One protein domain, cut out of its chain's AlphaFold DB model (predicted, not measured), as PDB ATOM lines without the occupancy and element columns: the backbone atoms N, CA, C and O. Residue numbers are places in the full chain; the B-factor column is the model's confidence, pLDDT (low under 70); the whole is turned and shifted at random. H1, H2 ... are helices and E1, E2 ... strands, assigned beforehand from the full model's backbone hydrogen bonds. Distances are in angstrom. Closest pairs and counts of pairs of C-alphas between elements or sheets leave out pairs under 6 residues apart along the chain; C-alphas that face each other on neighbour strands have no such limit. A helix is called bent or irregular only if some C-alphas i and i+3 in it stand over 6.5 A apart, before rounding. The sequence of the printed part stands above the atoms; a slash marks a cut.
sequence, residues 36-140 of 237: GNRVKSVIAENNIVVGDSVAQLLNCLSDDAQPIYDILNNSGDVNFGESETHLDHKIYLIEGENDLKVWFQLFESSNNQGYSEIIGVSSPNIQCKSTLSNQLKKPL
ATOM      1  N   GLY A  36     -13.814  -1.795 -42.792       91.44
ATOM      2  CA  GLY A  36     -12.511  -2.373 -42.442       91.44
ATOM      3  C   GLY A  36     -11.722  -1.497 -41.467       91.44
ATOM      4  O   GLY A  36     -11.240  -1.976 -40.446       91.44
ATOM      5  N   ASN A  37     -11.679  -0.185 -41.709       90.88
ATOM      6  CA  ASN A  37     -11.009   0.754 -40.809       90.88
ATOM      7  C   ASN A  37     -11.702   0.839 -39.447       90.88
ATOM      8  O   ASN A  37     -11.020   0.901 -38.431       90.88
ATOM      9  N   ARG A  38     -13.038   0.757 -39.402       89.25
ATOM     10  CA  ARG A  38     -13.779   0.695 -38.133       89.25
ATOM     11  C   ARG A  38     -13.427  -0.541 -37.311       89.25
ATOM     12  O   ARG A  38     -13.207  -0.405 -36.114       89.25
ATOM     13  N   VAL A  39     -13.333  -1.712 -37.941       92.44
ATOM     14  CA  VAL A  39     -12.909  -2.950 -37.267       92.44
ATOM     15  C   VAL A  39     -11.489  -2.806 -36.717       92.44
ATOM     16  O   VAL A  39     -11.267  -3.073 -35.538       92.44
ATOM     17  N   LYS A  40     -10.546  -2.316 -37.532       93.00
ATOM     18  CA  LYS A  40      -9.159  -2.095 -37.095       93.00
ATOM     19  C   LYS A  40      -9.061  -1.124 -35.920       93.00
ATOM     20  O   LYS A  40      -8.365  -1.432 -34.959       93.00
ATOM     21  N   SER A  41      -9.782   0.000 -35.960       89.44
ATOM     22  CA  SER A  41      -9.807   0.968 -34.854       89.44
ATOM     23  C   SER A  41     -10.331   0.342 -33.563       89.44
ATOM     24  O   SER A  41      -9.688   0.479 -32.532       89.44
ATOM     25  N   VAL A  42     -11.431  -0.417 -33.620       88.81
ATOM     26  CA  VAL A  42     -11.978  -1.100 -32.433       88.81
ATOM     27  C   VAL A  42     -10.972  -2.097 -31.850       88.81
ATOM     28  O   VAL A  42     -10.790  -2.145 -30.637       88.81
ATOM     29  N   ILE A  43     -10.289  -2.878 -32.692       91.50
ATOM     30  CA  ILE A  43      -9.259  -3.822 -32.231       91.50
ATOM     31  C   ILE A  43      -8.068  -3.081 -31.611       91.50
ATOM     32  O   ILE A  43      -7.572  -3.498 -30.568       91.50
ATOM     33  N   ALA A  44      -7.616  -1.989 -32.233       88.06
ATOM     34  CA  ALA A  44      -6.475  -1.201 -31.769       88.06
ATOM     35  C   ALA A  44      -6.753  -0.438 -30.461       88.06
ATOM     36  O   ALA A  44      -5.837  -0.237 -29.663       88.06
ATOM     37  N   GLU A  45      -7.998  -0.013 -30.238       84.06
ATOM     38  CA  GLU A  45      -8.442   0.662 -29.012       84.06
ATOM     39  C   GLU A  45      -8.632  -0.315 -27.840       84.06
ATOM     40  O   GLU A  45      -8.471   0.065 -26.677       84.06
ATOM     41  N   ASN A  46      -8.945  -1.580 -28.130       86.38
ATOM     42  CA  ASN A  46      -9.109  -2.621 -27.124       86.38
ATOM     43  C   ASN A  46      -7.775  -3.043 -26.488       86.38
ATOM     44  O   ASN A  46      -6.697  -2.958 -27.077       86.38
ATOM     45  N   ASN A  47      -7.856  -3.615 -25.284       85.94
ATOM     46  CA  ASN A  47      -6.718  -4.336 -24.719       85.94
ATOM     47  C   ASN A  47      -6.480  -5.607 -25.542       85.94
ATOM     48  O   ASN A  47      -7.286  -6.537 -25.495       85.94
ATOM     49  N   ILE A  48      -5.387  -5.647 -26.301       91.00
ATOM     50  CA  ILE A  48      -5.036  -6.825 -27.093       91.00
ATOM     51  C   ILE A  48      -4.370  -7.854 -26.178       91.00
ATOM     52  O   ILE A  48      -3.378  -7.555 -25.511       91.00
ATOM     53  N   VAL A  49      -4.902  -9.071 -26.152       91.75
ATOM     54  CA  VAL A  49      -4.347 -10.214 -25.426       91.75
ATOM     55  C   VAL A  49      -3.896 -11.285 -26.405       91.75
ATOM     56  O   VAL A  49      -4.455 -11.455 -27.486       91.75
ATOM     57  N   VAL A  50      -2.860 -12.018 -26.022       93.12
ATOM     58  CA  VAL A  50      -2.296 -13.097 -26.825       93.12
ATOM     59  C   VAL A  50      -2.015 -14.293 -25.928       93.12
ATOM     60  O   VAL A  50      -1.487 -14.141 -24.820       93.12
ATOM     61  N   GLY A  51      -2.403 -15.481 -26.382       92.62
ATOM     62  CA  GLY A  51      -2.054 -16.723 -25.706       92.62
ATOM     63  C   GLY A  51      -0.593 -17.108 -25.945       92.62
ATOM     64  O   GLY A  51       0.051 -16.649 -26.889       92.62
ATOM     65  N   ASP A  52      -0.029 -17.911 -25.052       91.50
ATOM     66  CA  ASP A  52       1.392 -18.263 -25.049       91.50
ATOM     67  C   ASP A  52       1.870 -18.929 -26.350       91.50
ATOM     68  O   ASP A  52       2.956 -18.599 -26.834       91.50
ATOM     69  N   SER A  53       1.044 -19.778 -26.966       92.44
ATOM     70  CA  SER A  53       1.363 -20.429 -28.238       92.44
ATOM     71  C   SER A  53       1.469 -19.434 -29.395       92.44
ATOM     72  O   SER A  53       2.450 -19.432 -30.139       92.44
ATOM     73  N   VAL A  54       0.495 -18.533 -29.515       92.69
ATOM     74  CA  VAL A  54       0.464 -17.498 -30.554       92.69
ATOM     75  C   VAL A  54       1.570 -16.474 -30.314       92.69
ATOM     76  O   VAL A  54       2.243 -16.060 -31.254       92.69
ATOM     77  N   ALA A  55       1.831 -16.117 -29.055       91.12
ATOM     78  CA  ALA A  55       2.925 -15.225 -28.695       91.12
ATOM     79  C   ALA A  55       4.287 -15.795 -29.114       91.12
ATOM     80  O   ALA A  55       5.150 -15.042 -29.557       91.12
ATOM     81  N   GLN A  56       4.484 -17.112 -29.008       90.19
ATOM     82  CA  GLN A  56       5.703 -17.757 -29.490       90.19
ATOM     83  C   GLN A  56       5.841 -17.636 -31.011       90.19
ATOM     84  O   GLN A  56       6.922 -17.305 -31.486       90.19
ATOM     85  N   LEU A  57       4.759 -17.851 -31.766       91.62
ATOM     86  CA  LEU A  57       4.770 -17.690 -33.224       91.62
ATOM     87  C   LEU A  57       5.083 -16.246 -33.638       91.62
ATOM     88  O   LEU A  57       5.876 -16.033 -34.553       91.62
ATOM     89  N   LEU A  58       4.513 -15.261 -32.938       90.69
ATOM     90  CA  LEU A  58       4.800 -13.844 -33.177       90.69
ATOM     91  C   LEU A  58       6.262 -13.497 -32.896       90.69
ATOM     92  O   LEU A  58       6.882 -12.821 -33.710       90.69
ATOM     93  N   ASN A  59       6.833 -14.023 -31.811       90.06
ATOM     94  CA  ASN A  59       8.247 -13.827 -31.487       90.06
ATOM     95  C   ASN A  59       9.192 -14.416 -32.550       90.06
ATOM     96  O   ASN A  59      10.333 -13.989 -32.662       90.06
ATOM     97  N   CYS A  60       8.744 -15.410 -33.323       89.81
ATOM     98  CA  CYS A  60       9.527 -15.937 -34.441       89.81
ATOM     99  C   CYS A  60       9.473 -15.050 -35.686       89.81
ATOM    100  O   CYS A  60      10.331 -15.181 -36.555       89.81
ATOM    101  N   LEU A  61       8.452 -14.199 -35.796       88.69
ATOM    102  CA  LEU A  61       8.318 -13.233 -36.880       88.69
ATOM    103  C   LEU A  61       9.118 -11.957 -36.587       88.69
ATOM    104  O   LEU A  61       9.797 -11.444 -37.471       88.69
ATOM    105  N   SER A  62       9.009 -11.434 -35.365       85.62
ATOM    106  CA  SER A  62       9.713 -10.235 -34.904       85.62
ATOM    107  C   SER A  62       9.926 -10.293 -33.393       85.62
ATOM    108  O   SER A  62       9.092 -10.823 -32.662       85.62
ATOM    109  N   ASP A  63      11.009  -9.679 -32.918       80.75
ATOM    110  CA  ASP A  63      11.310  -9.549 -31.486       80.75
ATOM    111  C   ASP A  63      10.304  -8.653 -30.734       80.75
ATOM    112  O   ASP A  63      10.256  -8.647 -29.501       80.75
ATOM    113  N   ASP A  64       9.510  -7.864 -31.460       84.25
ATOM    114  CA  ASP A  64       8.469  -7.004 -30.912       84.25
ATOM    115  C   ASP A  64       7.132  -7.149 -31.653       84.25
ATOM    116  O   ASP A  64       7.014  -7.762 -32.712       84.25
ATOM    117  N   ALA A  65       6.085  -6.557 -31.079       88.31
ATOM    118  CA  ALA A  65       4.744  -6.613 -31.643       88.31
ATOM    119  C   ALA A  65       4.522  -5.645 -32.826       88.31
ATOM    120  O   ALA A  65       3.366  -5.422 -33.184       88.31
ATOM    121  N   GLN A  66       5.566  -5.042 -33.426       89.69
ATOM    122  CA  GLN A  66       5.394  -4.065 -34.521       89.69
ATOM    123  C   GLN A  66       4.531  -4.589 -35.658       89.69
ATOM    124  O   GLN A  66       3.591  -3.880 -36.006       89.69
ATOM    125  N   PRO A  67       4.733  -5.823 -36.166       91.44
ATOM    126  CA  PRO A  67       3.936  -6.307 -37.287       91.44
ATOM    127  C   PRO A  67       2.433  -6.266 -36.992       91.44
ATOM    128  O   PRO A  67       1.642  -5.920 -37.860       91.44
ATOM    129  N   ILE A  68       2.033  -6.537 -35.745       93.06
ATOM    130  CA  ILE A  68       0.629  -6.478 -35.321       93.06
ATOM    131  C   ILE A  68       0.095  -5.043 -35.323       93.06
ATOM    132  O   ILE A  68      -1.008  -4.788 -35.797       93.06
ATOM    133  N   TYR A  69       0.858  -4.084 -34.805       91.69
ATOM    134  CA  TYR A  69       0.411  -2.691 -34.793       91.69
ATOM    135  C   TYR A  69       0.488  -2.033 -36.174       91.69
ATOM    136  O   TYR A  69      -0.311  -1.143 -36.464       91.69
ATOM    137  N   ASP A  70       1.389  -2.489 -37.042       91.25
ATOM    138  CA  ASP A  70       1.487  -2.028 -38.423       91.25
ATOM    139  C   ASP A  70       0.278  -2.474 -39.251       91.25
ATOM    140  O   ASP A  70      -0.289  -1.649 -39.973       91.25
ATOM    141  N   ILE A  71      -0.203  -3.717 -39.093       93.56
ATOM    142  CA  ILE A  71      -1.440  -4.136 -39.773       93.56
ATOM    143  C   ILE A  71      -2.657  -3.357 -39.263       93.56
ATOM    144  O   ILE A  71      -3.515  -2.961 -40.050       93.56
ATOM    145  N   LEU A  72      -2.730  -3.073 -37.961       92.44
ATOM    146  CA  LEU A  72      -3.875  -2.367 -37.387       92.44
ATOM    147  C   LEU A  72      -3.910  -0.895 -37.813       92.44
ATOM    148  O   LEU A  72      -4.969  -0.390 -38.189       92.44
ATOM    149  N   ASN A  73      -2.762  -0.217 -37.809       88.94
ATOM    150  CA  ASN A  73      -2.705   1.230 -38.016       88.94
ATOM    151  C   ASN A  73      -2.442   1.644 -39.468       88.94
ATOM    152  O   ASN A  73      -2.923   2.695 -39.886       88.94
ATOM    153  N   ASN A  74      -1.701   0.840 -40.238       84.56
ATOM    154  CA  ASN A  74      -1.146   1.267 -41.523       84.56
ATOM    155  C   ASN A  74      -1.646   0.405 -42.689       84.56
ATOM    156  O   ASN A  74      -2.464   0.864 -43.485       84.56
ATOM    157  N   SER A  75      -1.156  -0.831 -42.799       83.81
ATOM    158  CA  SER A  75      -1.203  -1.609 -44.046       83.81
ATOM    159  C   SER A  75      -2.247  -2.722 -44.073       83.81
ATOM    160  O   SER A  75      -2.486  -3.288 -45.135       83.81
ATOM    161  N   GLY A  76      -2.886  -3.040 -42.943       91.00
ATOM    162  CA  GLY A  76      -3.798  -4.178 -42.876       91.00
ATOM    163  C   GLY A  76      -5.126  -3.930 -43.582       91.00
ATOM    164  O   GLY A  76      -5.725  -2.859 -43.436       91.00
ATOM    165  N   ASP A  77      -5.617  -4.943 -44.283       94.06
ATOM    166  CA  ASP A  77      -6.965  -4.995 -44.835       94.06
ATOM    167  C   ASP A  77      -7.781  -6.103 -44.166       94.06
ATOM    168  O   ASP A  77      -7.259  -7.155 -43.796       94.06
ATOM    169  N   VAL A  78      -9.070  -5.848 -43.964       95.62
ATOM    170  CA  VAL A  78      -9.965  -6.798 -43.299       95.62
ATOM    171  C   VAL A  78     -10.571  -7.711 -44.354       95.62
ATOM    172  O   VAL A  78     -11.413  -7.288 -45.148       95.62
ATOM    173  N   ASN A  79     -10.203  -8.989 -44.321       95.50
ATOM    174  CA  ASN A  79     -10.788  -9.993 -45.197       95.50
ATOM    175  C   ASN A  79     -12.131 -10.458 -44.617       95.50
ATOM    176  O   ASN A  79     -12.217 -11.431 -43.865       95.50
ATOM    177  N   PHE A  80     -13.206  -9.747 -44.966       94.19
ATOM    178  CA  PHE A  80     -14.563 -10.079 -44.520       94.19
ATOM    179  C   PHE A  80     -15.068 -11.432 -45.041       94.19
ATOM    180  O   PHE A  80     -15.967 -12.000 -44.432       94.19
ATOM    181  N   GLY A  81     -14.512 -11.945 -46.145       93.81
ATOM    182  CA  GLY A  81     -14.908 -13.236 -46.715       93.81
ATOM    183  C   GLY A  81     -14.427 -14.429 -45.888       93.81
ATOM    184  O   GLY A  81     -15.136 -15.424 -45.784       93.81
ATOM    185  N   GLU A  82     -13.249 -14.309 -45.273       93.50
ATOM    186  CA  GLU A  82     -12.664 -15.314 -44.368       93.50
ATOM    187  C   GLU A  82     -12.922 -15.002 -42.878       93.50
ATOM    188  O   GLU A  82     -12.476 -15.738 -42.000       93.50
ATOM    189  N   SER A  83     -13.633 -13.910 -42.575       94.56
ATOM    190  CA  SER A  83     -14.003 -13.525 -41.208       94.56
ATOM    191  C   SER A  83     -15.299 -14.213 -40.759       94.56
ATOM    192  O   SER A  83     -16.260 -14.311 -41.518       94.56
ATOM    193  N   GLU A  84     -15.376 -14.610 -39.488       93.19
ATOM    194  CA  GLU A  84     -16.569 -15.223 -38.892       93.19
ATOM    195  C   GLU A  84     -17.298 -14.211 -37.997       93.19
ATOM    196  O   GLU A  84     -17.077 -14.112 -36.790       93.19
ATOM    197  N   THR A  85     -18.190 -13.422 -38.597       89.50
ATOM    198  CA  THR A  85     -18.891 -12.327 -37.898       89.50
ATOM    199  C   THR A  85     -20.264 -12.708 -37.340       89.50
ATOM    200  O   THR A  85     -20.945 -11.858 -36.774       89.50
ATOM    201  N   HIS A  86     -20.703 -13.952 -37.546       86.00
ATOM    202  CA  HIS A  86     -22.028 -14.442 -37.136       86.00
ATOM    203  C   HIS A  86     -22.046 -15.107 -35.755       86.00
ATOM    204  O   HIS A  86     -23.120 -15.419 -35.246       86.00
ATOM    205  N   LEU A  87     -20.873 -15.352 -35.174       83.25
ATOM    206  CA  LEU A  87     -20.729 -15.905 -33.833       83.25
ATOM    207  C   LEU A  87     -21.009 -14.836 -32.768       83.25
ATOM    208  O   LEU A  87     -20.873 -13.641 -33.035       83.25
ATOM    209  N   ASP A  88     -21.310 -15.276 -31.542       82.94
ATOM    210  CA  ASP A  88     -21.458 -14.385 -30.378       82.94
ATOM    211  C   ASP A  88     -20.212 -13.508 -30.168       82.94
ATOM    212  O   ASP A  88     -20.311 -12.336 -29.811       82.94
ATOM    213  N   HIS A  89     -19.030 -14.061 -30.459       88.00
ATOM    214  CA  HIS A  89     -17.768 -13.329 -30.512       88.00
ATOM    215  C   HIS A  89     -17.288 -13.247 -31.958       88.00
ATOM    216  O   HIS A  89     -16.953 -14.266 -32.563       88.00
ATOM    217  N   LYS A  90     -17.228 -12.032 -32.502       92.56
ATOM    218  CA  LYS A  90     -16.831 -11.794 -33.894       92.56
ATOM    219  C   LYS A  90     -15.348 -12.106 -34.077       92.56
ATOM    220  O   LYS A  90     -14.522 -11.627 -33.298       92.56
ATOM    221  N   ILE A  91     -15.023 -12.859 -35.122       95.81
ATOM    222  CA  ILE A  91     -13.648 -13.169 -35.515       95.81
ATOM    223  C   ILE A  91     -13.352 -12.468 -36.836       95.81
ATOM    224  O   ILE A  91     -14.056 -12.676 -37.824       95.81
ATOM    225  N   TYR A  92     -12.301 -11.656 -36.862       96.62
ATOM    226  CA  TYR A  92     -11.850 -10.941 -38.050       96.62
ATOM    227  C   TYR A  92     -10.472 -11.420 -38.485       96.62
ATOM    228  O   TYR A  92      -9.547 -11.477 -37.672       96.62
ATOM    229  N   LEU A  93     -10.333 -11.715 -39.776       97.12
ATOM    230  CA  LEU A  93      -9.039 -11.902 -40.418       97.12
ATOM    231  C   LEU A  93      -8.538 -10.555 -40.944       97.12
ATOM    232  O   LEU A  93      -9.221  -9.896 -41.730       97.12
ATOM    233  N   ILE A  94      -7.332 -10.175 -40.531       96.81
ATOM    234  CA  ILE A  94      -6.619  -9.019 -41.067       96.81
ATOM    235  C   ILE A  94      -5.383  -9.512 -41.809       96.81
ATOM    236  O   ILE A  94      -4.566 -10.248 -41.250       96.81
ATOM    237  N   GLU A  95      -5.262  -9.093 -43.063       95.69
ATOM    238  CA  GLU A  95      -4.139  -9.397 -43.941       95.69
ATOM    239  C   GLU A  95      -3.254  -8.161 -44.066       95.69
ATOM    240  O   GLU A  95      -3.744  -7.062 -44.311       95.69
ATOM    241  N   GLY A  96      -1.955  -8.328 -43.860       92.12
ATOM    242  CA  GLY A  96      -0.955  -7.277 -43.961       92.12
ATOM    243  C   GLY A  96       0.097  -7.570 -45.019       92.12
ATOM    244  O   GLY A  96      -0.019  -8.484 -45.833       92.12
ATOM    245  N   GLU A  97       1.172  -6.793 -44.975       88.94
ATOM    246  CA  GLU A  97       2.329  -6.999 -45.844       88.94
ATOM    247  C   GLU A  97       2.996  -8.364 -45.601       88.94
ATOM    248  O   GLU A  97       2.941  -8.924 -44.503       88.94
ATOM    249  N   ASN A  98       3.676  -8.882 -46.629       88.12
ATOM    250  CA  ASN A  98       4.370 -10.177 -46.604       88.12
ATOM    251  C   ASN A  98       3.457 -11.370 -46.265       88.12
ATOM    252  O   ASN A  98       3.865 -12.288 -45.544       88.12
ATOM    253  N   ASP A  99       2.215 -11.326 -46.757       91.06
ATOM    254  CA  ASP A  99       1.177 -12.337 -46.536       91.06
ATOM    255  C   ASP A  99       0.960 -12.657 -45.045       91.06
ATOM    256  O   ASP A  99       0.663 -13.794 -44.668       91.06
ATOM    257  N   LEU A 100       1.148 -11.658 -44.172       93.69
ATOM    258  CA  LEU A 100       0.859 -11.783 -42.750       93.69
ATOM    259  C   LEU A 100      -0.654 -11.798 -42.537       93.69
ATOM    260  O   LEU A 100      -1.330 -10.795 -42.734       93.69
ATOM    261  N   LYS A 101      -1.172 -12.927 -42.075       95.56
ATOM    262  CA  LYS A 101      -2.567 -13.142 -41.702       95.56
ATOM    263  C   LYS A 101      -2.687 -13.235 -40.188       95.56
ATOM    264  O   LYS A 101      -1.999 -14.044 -39.563       95.56
ATOM    265  N   VAL A 102      -3.565 -12.434 -39.595       96.56
ATOM    266  CA  VAL A 102      -3.805 -12.433 -38.147       96.56
ATOM    267  C   VAL A 102      -5.298 -12.514 -37.873       96.56
ATOM    268  O   VAL A 102      -6.077 -11.716 -38.394       96.56
ATOM    269  N   TRP A 103      -5.689 -13.466 -37.029       96.25
ATOM    270  CA  TRP A 103      -7.073 -13.639 -36.605       96.25
ATOM    271  C   TRP A 103      -7.283 -12.991 -35.242       96.25
ATOM    272  O   TRP A 103      -6.637 -13.364 -34.259       96.25
ATOM    273  N   PHE A 104      -8.220 -12.048 -35.192       95.88
ATOM    274  CA  PHE A 104      -8.625 -11.352 -33.979       95.88
ATOM    275  C   PHE A 104     -10.034 -11.763 -33.582       95.88
ATOM    276  O   PHE A 104     -10.963 -11.625 -34.372       95.88
ATOM    277  N   GLN A 105     -10.205 -12.210 -32.344       94.94
ATOM    278  CA  GLN A 105     -11.509 -12.432 -31.735       94.94
ATOM    279  C   GLN A 105     -11.855 -11.262 -30.816       94.94
ATOM    280  O   GLN A 105     -11.067 -10.895 -29.943       94.94
ATOM    281  N   LEU A 106     -13.029 -10.665 -31.007       92.50
ATOM    282  CA  LEU A 106     -13.491  -9.539 -30.199       92.50
ATOM    283  C   LEU A 106     -14.410 -10.030 -29.086       92.50
ATOM    284  O   LEU A 106     -15.418 -10.692 -29.343       92.50
ATOM    285  N   PHE A 107     -14.085  -9.633 -27.860       88.75
ATOM    286  CA  PHE A 107     -14.925  -9.827 -26.689       88.75
ATOM    287  C   PHE A 107     -15.529  -8.485 -26.293       88.75
ATOM    288  O   PHE A 107     -14.839  -7.594 -25.790       88.75
ATOM    289  N   GLU A 108     -16.825  -8.332 -26.546       79.94
ATOM    290  CA  GLU A 108     -17.586  -7.153 -26.144       79.94
ATOM    291  C   GLU A 108     -18.025  -7.310 -24.676       79.94
ATOM    292  O   GLU A 108     -18.552  -8.343 -24.271       79.94
ATOM    293  N   SER A 109     -17.781  -6.283 -23.859       70.38
ATOM    294  CA  SER A 109     -18.225  -6.216 -22.462       70.38
ATOM    295  C   SER A 109     -19.280  -5.124 -22.317       70.38
ATOM    296  O   SER A 109     -19.158  -4.063 -22.930       70.38
ATOM    297  N   SER A 110     -20.286  -5.343 -21.463       63.00
ATOM    298  CA  SER A 110     -21.407  -4.413 -21.246       63.00
ATOM    299  C   SER A 110     -20.980  -3.009 -20.804       63.00
ATOM    300  O   SER A 110     -21.744  -2.059 -20.943       63.00
ATOM    301  N   ASN A 111     -19.761  -2.875 -20.275       60.97
ATOM    302  CA  ASN A 111     -19.217  -1.623 -19.749       60.97
ATOM    303  C   ASN A 111     -18.246  -0.941 -20.725       60.97
ATOM    304  O   ASN A 111     -17.421  -0.136 -20.297       60.97
ATOM    305  N   ASN A 112     -18.294  -1.281 -22.019       57.28
ATOM    306  CA  ASN A 112     -17.427  -0.715 -23.060       57.28
ATOM    307  C   ASN A 112     -15.915  -0.970 -22.845       57.28
ATOM    308  O   ASN A 112     -15.078  -0.343 -23.484       57.28
ATOM    309  N   GLN A 113     -15.566  -1.902 -21.953       65.69
ATOM    310  CA  GLN A 113     -14.203  -2.375 -21.688       65.69
ATOM    311  C   GLN A 113     -14.018  -3.754 -22.325       65.69
ATOM    312  O   GLN A 113     -13.883  -4.767 -21.636       65.69
ATOM    313  N   GLY A 114     -14.124  -3.801 -23.653       80.00
ATOM    314  CA  GLY A 114     -13.837  -5.007 -24.418       80.00
ATOM    315  C   GLY A 114     -12.342  -5.324 -24.444       80.00
ATOM    316  O   GLY A 114     -11.489  -4.489 -24.126       80.00
ATOM    317  N   TYR A 115     -12.015  -6.548 -24.834       88.44
ATOM    318  CA  TYR A 115     -10.647  -6.929 -25.173       88.44
ATOM    319  C   TYR A 115     -10.645  -7.672 -26.507       88.44
ATOM    320  O   TYR A 115     -11.664  -8.202 -26.953       88.44
ATOM    321  N   SER A 116      -9.503  -7.667 -27.183       92.31
ATOM    322  CA  SER A 116      -9.328  -8.374 -28.451       92.31
ATOM    323  C   SER A 116      -8.260  -9.434 -28.280       92.31
ATOM    324  O   SER A 116      -7.183  -9.153 -27.771       92.31
ATOM    325  N   GLU A 117      -8.556 -10.664 -28.664       93.19
ATOM    326  CA  GLU A 117      -7.625 -11.778 -28.554       93.19
ATOM    327  C   GLU A 117      -7.053 -12.136 -29.918       93.19
ATOM    328  O   GLU A 117      -7.796 -12.289 -30.884       93.19
ATOM    329  N   ILE A 118      -5.736 -12.318 -29.987       95.19
ATOM    330  CA  ILE A 118      -5.101 -12.919 -31.156       95.19
ATOM    331  C   ILE A 118      -5.202 -14.435 -31.017       95.19
ATOM    332  O   ILE A 118      -4.500 -15.038 -30.203       95.19
ATOM    333  N   ILE A 119      -6.070 -15.042 -31.823       93.94
ATOM    334  CA  ILE A 119      -6.323 -16.490 -31.788       93.94
ATOM    335  C   ILE A 119      -5.437 -17.266 -32.768       93.94
ATOM    336  O   ILE A 119      -5.281 -18.477 -32.632       93.94
ATOM    337  N   GLY A 120      -4.827 -16.578 -33.735       92.62
ATOM    338  CA  GLY A 120      -3.935 -17.197 -34.705       92.62
ATOM    339  C   GLY A 120      -3.113 -16.184 -35.489       92.62
ATOM    340  O   GLY A 120      -3.508 -15.030 -35.658       92.62
ATOM    341  N   VAL A 121      -1.977 -16.650 -36.001       94.19
ATOM    342  CA  VAL A 121      -1.118 -15.913 -36.928       94.19
ATOM    343  C   VAL A 121      -0.565 -16.870 -37.979       94.19
ATOM    344  O   VAL A 121      -0.231 -18.015 -37.672       94.19
ATOM    345  N   SER A 122      -0.469 -16.406 -39.219       92.94
ATOM    346  CA  SER A 122       0.158 -17.129 -40.318       92.94
ATOM    347  C   SER A 122       0.937 -16.162 -41.196       92.94
ATOM    348  O   SER A 122       0.476 -15.066 -41.485       92.94
ATOM    349  N   SER A 123       2.144 -16.544 -41.589       91.38
ATOM    350  CA  SER A 123       2.954 -15.828 -42.571       91.38
ATOM    351  C   SER A 123       3.999 -16.798 -43.115       91.38
ATOM    352  O   SER A 123       4.516 -17.613 -42.342       91.38
ATOM    353  N   PRO A 124       4.375 -16.703 -44.401       88.94
ATOM    354  CA  PRO A 124       5.489 -17.472 -44.954       88.94
ATOM    355  C   PRO A 124       6.821 -17.223 -44.223       88.94
ATOM    356  O   PRO A 124       7.710 -18.070 -44.268       88.94
ATOM    357  N   ASN A 125       6.955 -16.101 -43.506       87.38
ATOM    358  CA  ASN A 125       8.155 -15.762 -42.741       87.38
ATOM    359  C   ASN A 125       8.226 -16.433 -41.358       87.38
ATOM    360  O   ASN A 125       9.274 -16.397 -40.717       87.38
ATOM    361  N   ILE A 126       7.145 -17.064 -40.884       88.12
ATOM    362  CA  ILE A 126       7.147 -17.775 -39.602       88.12
ATOM    363  C   ILE A 126       7.764 -19.157 -39.809       88.12
ATOM    364  O   ILE A 126       7.140 -20.075 -40.336       88.12
ATOM    365  N   GLN A 127       9.008 -19.314 -39.358       84.75
ATOM    366  CA  GLN A 127       9.774 -20.556 -39.524       84.75
ATOM    367  C   GLN A 127       9.698 -21.500 -38.315       84.75
ATOM    368  O   GLN A 127      10.338 -22.551 -38.304       84.75
ATOM    369  N   CYS A 128       8.928 -21.147 -37.286       87.00
ATOM    370  CA  CYS A 128       8.823 -21.930 -36.061       87.00
ATOM    371  C   CYS A 128       7.422 -22.519 -35.869       87.00
ATOM    372  O   CYS A 128       6.441 -22.076 -36.463       87.00
ATOM    373  N   LYS A 129       7.331 -23.527 -35.000       86.19
ATOM    374  CA  LYS A 129       6.067 -24.098 -34.532       86.19
ATOM    375  C   LYS A 129       5.968 -23.883 -33.031       86.19
ATOM    376  O   LYS A 129       6.965 -24.037 -32.327       86.19
ATOM    377  N   SER A 130       4.769 -23.577 -32.552       84.31
ATOM    378  CA  SER A 130       4.502 -23.566 -31.119       84.31
ATOM    379  C   SER A 130       4.186 -24.973 -30.620       84.31
ATOM    380  O   SER A 130       3.446 -25.716 -31.263       84.31
ATOM    381  N   THR A 131       4.708 -25.311 -29.446       82.94
ATOM    382  CA  THR A 131       4.372 -26.534 -28.696       82.94
ATOM    383  C   THR A 131       3.530 -26.253 -27.446       82.94
ATOM    384  O   THR A 131       3.229 -27.173 -26.689       82.94
ATOM    385  N   LEU A 132       3.158 -24.989 -27.217       88.69
ATOM    386  CA  LEU A 132       2.422 -24.533 -26.036       88.69
ATOM    387  C   LEU A 132       0.903 -24.737 -26.170       88.69
ATOM    388  O   LEU A 132       0.379 -24.890 -27.275       88.69
ATOM    389  N   SER A 133       0.198 -24.727 -25.033       83.12
ATOM    390  CA  SER A 133      -1.225 -25.093 -24.932       83.12
ATOM    391  C   SER A 133      -2.208 -23.972 -25.283       83.12
ATOM    392  O   SER A 133      -3.403 -24.240 -25.386       83.12
ATOM    393  N   ASN A 134      -1.732 -22.734 -25.460       87.00
ATOM    394  CA  ASN A 134      -2.549 -21.529 -25.644       87.00
ATOM    395  C   ASN A 134      -3.425 -21.155 -24.434       87.00
ATOM    396  O   ASN A 134      -4.378 -20.389 -24.568       87.00
ATOM    397  N   GLN A 135      -3.146 -21.703 -23.247       86.25
ATOM    398  CA  GLN A 135      -3.971 -21.473 -22.053       86.25
ATOM    399  C   GLN A 135      -3.575 -20.202 -21.297       86.25
ATOM    400  O   GLN A 135      -4.418 -19.567 -20.661       86.25
ATOM    401  N   LEU A 136      -2.296 -19.824 -21.352       88.12
ATOM    402  CA  LEU A 136      -1.782 -18.658 -20.644       88.12
ATOM    403  C   LEU A 136      -1.902 -17.420 -21.529       88.12
ATOM    404  O   LEU A 136      -1.127 -17.237 -22.464       88.12
ATOM    405  N   LYS A 137      -2.871 -16.559 -21.212       88.31
ATOM    406  CA  LYS A 137      -3.085 -15.287 -21.908       88.31
ATOM    407  C   LYS A 137      -2.324 -14.163 -21.217       88.31
ATOM    408  O   LYS A 137      -2.353 -14.041 -19.994       88.31
ATOM    409  N   LYS A 138      -1.671 -13.317 -22.008       87.81
ATOM    410  CA  LYS A 138      -0.981 -12.110 -21.538       87.81
ATOM    411  C   LYS A 138      -1.332 -10.913 -22.425       87.81
ATOM    412  O   LYS A 138      -1.615 -11.109 -23.607       87.81
ATOM    413  N   PRO A 139      -1.316  -9.681 -21.890       87.12
ATOM    414  CA  PRO A 139      -1.479  -8.494 -22.719       87.12
ATOM    415  C   PRO A 139      -0.332  -8.389 -23.729       87.12
ATOM    416  O   PRO A 139       0.828  -8.676 -23.412       87.12
ATOM    417  N   LEU A 140      -0.655  -7.969 -24.949       88.50
ATOM    418  CA  LEU A 140       0.326  -7.683 -25.982       88.50
ATOM    419  C   LEU A 140       1.046  -6.375 -25.641       88.50
ATOM    420  O   LEU A 140       0.430  -5.314 -25.526       88.50
TER     421      LEU A 140
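Overview. This is residues 36 to 140 of the 237 residues of an uncharacterized protein of Putridiphycobacter roseus (UniProt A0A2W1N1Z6). What shape does this make? A strongly twisted wall of six strands has H1 and H3 together on one face, making two layers, a sheet with helices on one face; H2 stands at one side, level with the sheet near E5. What are the parts? There are 105 printed residues, of mixed class, with the elements H1 E1 H2 H3 E2 E3 E4 E5 E6 along the chain. The mixed sheet runs E2 E3 E4 E5 E1 E6, and E2 to E5 form a meander, each strand the antiparallel neighbour of the one before. The whole is compact, radius of gyration of the C-alphas 13.0 A, spanning 38 by 28 by 22 A.

Along the chain. Where are the strands? E2 is residues 77 to 84, E3 91 to 95, E4 101 to 107 (19.7 A), E5 115 to 122 (21.2 A), E1 47 to 51, and E6 137 to 139, ending at C-alpha (-1.479, -8.494, -22.719). Where are the helices? H1, residues 36 to 45, begins at C-alpha (-12.511, -2.373, -42.442); H2 is 52 to 61, and H3 66 to 75, irregular with C-alphas 72 and 75 7.2 A apart.

Arrangement. What joins the strands? N 105 and O 117 of hairpin E4 and E5, 2.8 A, and N 118 and O 49 of parallel E5 and E1, 2.9 A, are within hydrogen-bond range. How do the helices sit? H1 and H3 touch, closest C-alphas Lys 40 and Leu 72 at 5.3 A, a steep tilt of 39 degrees, opposite ways. Each O i to N i+4 pair is within range in H1 and H2, 5 of 6 in H3.

Size, cuts and confidence. How large is it? C-alphas of Asn 111 and Gln 127 are the farthest apart, 39.9 A. Which parts are long or uncertain? Residues 123 to 136 make the long link; residues 110 to 113 have pLDDT under 70, and the printed part has no cut.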